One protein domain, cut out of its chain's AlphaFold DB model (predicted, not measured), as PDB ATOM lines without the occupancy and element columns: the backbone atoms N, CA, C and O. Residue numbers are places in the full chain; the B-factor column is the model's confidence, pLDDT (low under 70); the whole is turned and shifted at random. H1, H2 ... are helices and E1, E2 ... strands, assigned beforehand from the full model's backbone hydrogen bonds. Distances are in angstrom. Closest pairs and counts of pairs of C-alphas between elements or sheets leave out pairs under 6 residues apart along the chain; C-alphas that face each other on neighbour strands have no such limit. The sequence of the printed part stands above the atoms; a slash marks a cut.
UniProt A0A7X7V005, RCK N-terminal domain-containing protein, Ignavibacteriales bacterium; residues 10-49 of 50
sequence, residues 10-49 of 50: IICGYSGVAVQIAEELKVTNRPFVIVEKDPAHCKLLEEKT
ATOM      1  N   ILE A  10     -27.025   2.941 -13.525       91.94
ATOM      2  CA  ILE A  10     -26.635   3.150 -12.129       91.94
ATOM      3  C   ILE A  10     -26.691   4.648 -11.857       91.94
ATOM      4  O   ILE A  10     -25.981   5.424 -12.498       91.94
ATOM      5  N   ILE A  11     -27.535   5.047 -10.912       91.50
ATOM      6  CA  ILE A  11     -27.657   6.427 -10.450       91.50
ATOM      7  C   ILE A  11     -26.943   6.527  -9.104       91.50
ATOM      8  O   ILE A  11     -27.348   5.898  -8.130       91.50
ATOM      9  N   CYS A  12     -25.866   7.307  -9.048       92.50
ATOM     10  CA  CYS A  12     -25.110   7.521  -7.818       92.50
ATOM     11  C   CYS A  12     -25.587   8.801  -7.122       92.50
ATOM     12  O   CYS A  12     -25.360   9.905  -7.621       92.50
ATOM     13  N   GLY A  13     -26.190   8.640  -5.947       88.75
ATOM     14  CA  GLY A  13     -26.749   9.711  -5.132       88.75
ATOM     15  C   GLY A  13     -28.207  10.035  -5.460       88.75
ATOM     16  O   GLY A  13     -28.686   9.825  -6.574       88.75
ATOM     17  N   TYR A  14     -28.905  10.587  -4.473       83.56
ATOM     18  CA  TYR A  14     -30.318  10.935  -4.534       83.56
ATOM     19  C   TYR A  14     -30.527  12.449  -4.403       83.56
ATOM     20  O   TYR A  14     -30.887  12.986  -3.357       83.56
ATOM     21  N   SER A  15     -30.251  13.161  -5.496       87.06
ATOM     22  CA  SER A  15     -30.554  14.589  -5.658       87.06
ATOM     23  C   SER A  15     -31.858  14.799  -6.437       87.06
ATOM     24  O   SER A  15     -32.405  13.862  -7.015       87.06
ATOM     25  N   GLY A  16     -32.337  16.045  -6.533       87.31
ATOM     26  CA  GLY A  16     -33.507  16.367  -7.364       87.31
ATOM     27  C   GLY A  16     -33.355  15.941  -8.832       87.31
ATOM     28  O   GLY A  16     -34.316  15.483  -9.437       87.31
ATOM     29  N   VAL A  17     -32.139  16.002  -9.385       91.00
ATOM     30  CA  VAL A  17     -31.855  15.520 -10.749       91.00
ATOM     31  C   VAL A  17     -31.904  13.992 -10.812       91.00
ATOM     32  O   VAL A  17     -32.476  13.431 -11.739       91.00
ATOM     33  N   ALA A  18     -31.347  13.306  -9.810       90.06
ATOM     34  CA  ALA A  18     -31.391  11.847  -9.736       90.06
ATOM     35  C   ALA A  18     -32.833  11.314  -9.673       90.06
ATOM     36  O   ALA A  18     -33.131  10.309 -10.311       90.06
ATOM     37  N   VAL A  19     -33.725  12.017  -8.961       89.56
ATOM     38  CA  VAL A  19     -35.169  11.716  -8.925       89.56
ATOM     39  C   VAL A  19     -35.769  11.781 -10.324       89.56
ATOM     40  O   VAL A  19     -36.390  10.818 -10.758       89.56
ATOM     41  N   GLN A  20     -35.547  12.883 -11.044       92.56
ATOM     42  CA  GLN A  20     -36.098  13.072 -12.390       92.56
ATOM     43  C   GLN A  20     -35.606  11.995 -13.364       92.56
ATOM     44  O   GLN A  20     -36.393  11.447 -14.133       92.56
ATOM     45  N   ILE A  21     -34.320  11.639 -13.290       92.88
ATOM     46  CA  ILE A  21     -33.745  10.562 -14.106       92.88
ATOM     47  C   ILE A  21     -34.386   9.213 -13.751       92.88
ATOM     48  O   ILE A  21     -34.762   8.461 -14.646       92.88
ATOM     49  N   ALA A  22     -34.533   8.897 -12.462       91.50
ATOM     50  CA  ALA A  22     -35.164   7.654 -12.016       91.50
ATOM     51  C   ALA A  22     -36.630   7.551 -12.479       91.50
ATOM     52  O   ALA A  22     -37.065   6.491 -12.932       91.50
ATOM     53  N   GLU A  23     -37.379   8.655 -12.421       92.00
ATOM     54  CA  GLU A  23     -38.754   8.740 -12.924       92.00
ATOM     55  C   GLU A  23     -38.823   8.504 -14.440       92.00
ATOM     56  O   GLU A  23     -39.642   7.708 -14.903       92.00
ATOM     57  N   GLU A  24     -37.937   9.120 -15.225       93.50
ATOM     58  CA  GLU A  24     -37.886   8.919 -16.678       93.50
ATOM     59  C   GLU A  24     -37.530   7.473 -17.051       93.50
ATOM     60  O   GLU A  24     -38.173   6.860 -17.910       93.50
ATOM     61  N   LEU A  25     -36.526   6.891 -16.388       91.62
ATOM     62  CA  LEU A  25     -36.124   5.501 -16.619       91.62
ATOM     63  C   LEU A  25     -37.260   4.532 -16.281       91.62
ATOM     64  O   LEU A  25     -37.516   3.600 -17.044       91.62
ATOM     65  N   LYS A  26     -38.013   4.801 -15.210       89.75
ATOM     66  CA  LYS A  26     -39.224   4.049 -14.867       89.75
ATOM     67  C   LYS A  26     -40.297   4.153 -15.953       89.75
ATOM     68  O   LYS A  26     -40.790   3.127 -16.417       89.75
ATOM     69  N   VAL A  27     -40.636   5.369 -16.392       93.50
ATOM     70  CA  VAL A  27     -41.654   5.611 -17.437       93.50
ATOM     71  C   VAL A  27     -41.270   4.953 -18.764       93.50
ATOM     72  O   VAL A  27     -42.130   4.442 -19.479       93.50
ATOM     73  N   THR A  28     -39.977   4.916 -19.086       92.25
ATOM     74  CA  THR A  28     -39.453   4.306 -20.320       92.25
ATOM     75  C   THR A  28     -39.146   2.810 -20.192       92.25
ATOM     76  O   THR A  28     -38.602   2.220 -21.127       92.25
ATOM     77  N   ASN A  29     -39.511   2.185 -19.065       89.19
ATOM     78  CA  ASN A  29     -39.280   0.771 -18.758       89.19
ATOM     79  C   ASN A  29     -37.804   0.351 -18.894       89.19
ATOM     80  O   ASN A  29     -37.475  -0.728 -19.394       89.19
ATOM     81  N   ARG A  30     -36.899   1.237 -18.474       88.50
ATOM     82  CA  ARG A  30     -35.455   1.009 -18.440       88.50
ATOM     83  C   ARG A  30     -35.051   0.634 -17.019       88.50
ATOM     84  O   ARG A  30     -35.266   1.428 -16.108       88.50
ATOM     85  N   PRO A  31     -34.457  -0.546 -16.803       88.44
ATOM     86  CA  PRO A  31     -34.112  -0.981 -15.462       88.44
ATOM     87  C   PRO A  31     -32.942  -0.150 -14.917       88.44
ATOM     88  O   PRO A  31     -32.000   0.192 -15.643       88.44
ATOM     89  N   PHE A  32     -33.007   0.201 -13.634       90.00
ATOM     90  CA  PHE A  32     -31.991   1.019 -12.983       90.00
ATOM     91  C   PHE A  32     -31.820   0.661 -11.508       90.00
ATOM     92  O   PHE A  32     -32.680   0.034 -10.895       90.00
ATOM     93  N   VAL A  33     -30.685   1.074 -10.948       90.19
ATOM     94  CA  VAL A  33     -30.348   0.960  -9.528       90.19
ATOM     95  C   VAL A  33     -29.892   2.326  -9.031       90.19
ATOM     96  O   VAL A  33     -29.051   2.965  -9.664       90.19
ATOM     97  N   ILE A  34     -30.418   2.761  -7.886       90.38
ATOM     98  CA  ILE A  34     -29.929   3.946  -7.176       90.38
ATOM     99  C   ILE A  34     -28.984   3.484  -6.068       90.38
ATOM    100  O   ILE A  34     -29.324   2.606  -5.276       90.38
ATOM    101  N   VAL A  35     -27.795   4.076  -6.013       92.00
ATOM    102  CA  VAL A  35     -26.807   3.860  -4.953       92.00
ATOM    103  C   VAL A  35     -26.719   5.134  -4.130       92.00
ATOM    104  O   VAL A  35     -26.270   6.165  -4.623       92.00
ATOM    105  N   GLU A  36     -27.130   5.060  -2.871       92.38
ATOM    106  CA  GLU A  36     -27.133   6.183  -1.938       92.38
ATOM    107  C   GLU A  36     -26.359   5.808  -0.670       92.38
ATOM    108  O   GLU A  36     -26.409   4.668  -0.205       92.38
ATOM    109  N   LYS A  37     -25.580   6.761  -0.149       92.25
ATOM    110  CA  LYS A  37     -24.735   6.564   1.033       92.25
ATOM    111  C   LYS A  37     -25.466   6.897   2.328       92.25
ATOM    112  O   LYS A  37     -25.081   6.378   3.369       92.25
ATOM    113  N   ASP A  38     -26.450   7.795   2.273       92.12
ATOM    114  CA  ASP A  38     -27.234   8.208   3.431       92.12
ATOM    115  C   ASP A  38     -28.396   7.225   3.664       92.12
ATOM    116  O   ASP A  38     -29.341   7.185   2.869       92.12
ATOM    117  N   PRO A  39     -28.385   6.450   4.766       90.62
ATOM    118  CA  PRO A  39     -29.453   5.500   5.061       90.62
ATOM    119  C   PRO A  39     -30.838   6.147   5.201       90.62
ATOM    120  O   PRO A  39     -31.845   5.478   4.964       90.62
ATOM    121  N   ALA A  40     -30.918   7.426   5.590       90.19
ATOM    122  CA  ALA A  40     -32.192   8.133   5.693       90.19
ATOM    123  C   ALA A  40     -32.817   8.355   4.308       90.19
ATOM    124  O   ALA A  40     -34.020   8.164   4.133       90.19
ATOM    125  N   HIS A  41     -32.000   8.684   3.304       88.62
ATOM    126  CA  HIS A  41     -32.457   8.807   1.921       88.62
ATOM    127  C   HIS A  41     -32.869   7.457   1.326       88.62
ATOM    128  O   HIS A  41     -33.856   7.404   0.597       88.62
ATOM    129  N   CYS A  42     -32.182   6.363   1.680       87.38
ATOM    130  CA  CYS A  42     -32.577   5.016   1.254       87.38
ATOM    131  C   CYS A  42     -33.998   4.659   1.715       87.38
ATOM    132  O   CYS A  42     -34.794   4.178   0.915       87.38
ATOM    133  N   LYS A  43     -34.359   4.964   2.970       87.31
ATOM    134  CA  LYS A  43     -35.721   4.717   3.478       87.31
ATOM    135  C   LYS A  43     -36.782   5.522   2.724       87.31
ATOM    136  O   LYS A  43     -37.809   4.983   2.334       87.31
ATOM    137  N   LEU A  44     -36.507   6.801   2.463       86.31
ATOM    138  CA  LEU A  44     -37.411   7.659   1.687       86.31
ATOM    139  C   LEU A  44     -37.585   7.165   0.240       86.31
ATOM    140  O   LEU A  44     -38.657   7.310  -0.346       86.31
ATOM    141  N   LEU A  45     -36.527   6.603  -0.350       83.81
ATOM    142  CA  LEU A  45     -36.542   5.988  -1.677       83.81
ATOM    143  C   LEU A  45     -37.411   4.725  -1.722       83.81
ATOM    144  O   LEU A  45     -38.183   4.558  -2.665       83.81
ATOM    145  N   GLU A  46     -37.313   3.868  -0.702       82.19
ATOM    146  CA  GLU A  46     -38.137   2.660  -0.567       82.19
ATOM    147  C   GLU A  46     -39.632   3.007  -0.461       82.19
ATOM    148  O   GLU A  46     -40.463   2.390  -1.127       82.19
ATOM    149  N   GLU A  47     -39.980   4.047   0.305       83.06
ATOM    150  CA  GLU A  47     -41.365   4.519   0.459       83.06
ATOM    151  C   GLU A  47     -41.942   5.113  -0.834       83.06
ATOM    152  O   GLU A  47     -43.126   4.940  -1.139       83.06
ATOM    153  N   LYS A  48     -41.110   5.784  -1.641       75.12
ATOM    154  CA  LYS A  48     -41.530   6.407  -2.907       75.12
ATOM    155  C   LYS A  48     -41.886   5.416  -4.016       75.12
ATOM    156  O   LYS A  48     -42.365   5.847  -5.061       75.12
ATOM    157  N   THR A  49     -41.738   4.111  -3.771       63.56
ATOM    158  CA  THR A  49     -42.099   3.038  -4.707       63.56
ATOM    159  C   THR A  49     -41.480   3.277  -6.089       63.56
ATOM    160  O   THR A  49     -42.201   3.466  -7.072       63.56
TER     161      THR A  49
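This is residues 10 to 49 of the 50 residues of the protein "RCK N-terminal domain-containing protein" of Ignavibacteriales bacterium (UniProt A0A7X7V005). Two short parallel strands, E1 and E2, lie side by side, with helix H1 running back over them between the first and the second; a second helix, H2, lies beyond the ends of the strands at residues 12 and 35, away from H1. The far end of H1 sticks out with the turn after it, residues 23 to 29. The printed part has 40 residues with two named strands and two named helices, which follow along the chain in the order E1, H1, E2, H2; the class is mixed, helices and strands. It is compact, with a radius of gyration of the C-alphas of 9.7 A, and only just elongated, spanning 27 by 18 by 16 A.

E1 is residues 10 to 12, with C-alpha 10 at (-26.635, 3.150, -12.129). H1 is residues 16 to 27, 16.8 A long, with C-alpha 16 at (-33.507, 16.367, -7.364). E2 is residues 32 to 35, 10.0 A long. H2 is residues 39 to 47, 12.8 A long, with C-alpha 47 at (-41.365, 4.519, 0.459).

E1 and E2 are parallel neighbours, 25 degrees between their directions. N 11 and O 33 are 2.9 A apart and N 35 and O 11 are 2.8 A apart, both within hydrogen-bond range. E1, H1 and E2 form a strand-helix-strand unit, two parallel neighbour strands with a helix between them along the chain, and its crossover is right-handed. The closest C-alphas of E1 and H1 are those of Ile 11 and Ala 18, 6.6 A. Those of H1 and E2 are Leu 25 and Phe 32, 7.1 A. H2 is apart from E1 and from H1. In H1 and H2 every O i to N i+4 pair is within hydrogen-bond range.

The two C-alphas farthest apart are those of Thr 28 and Pro 39, 27.3 A. The three links are tight, and the printed part has no cut. Mean pLDDT of the printed part is 88.7; residue 49 is under 70.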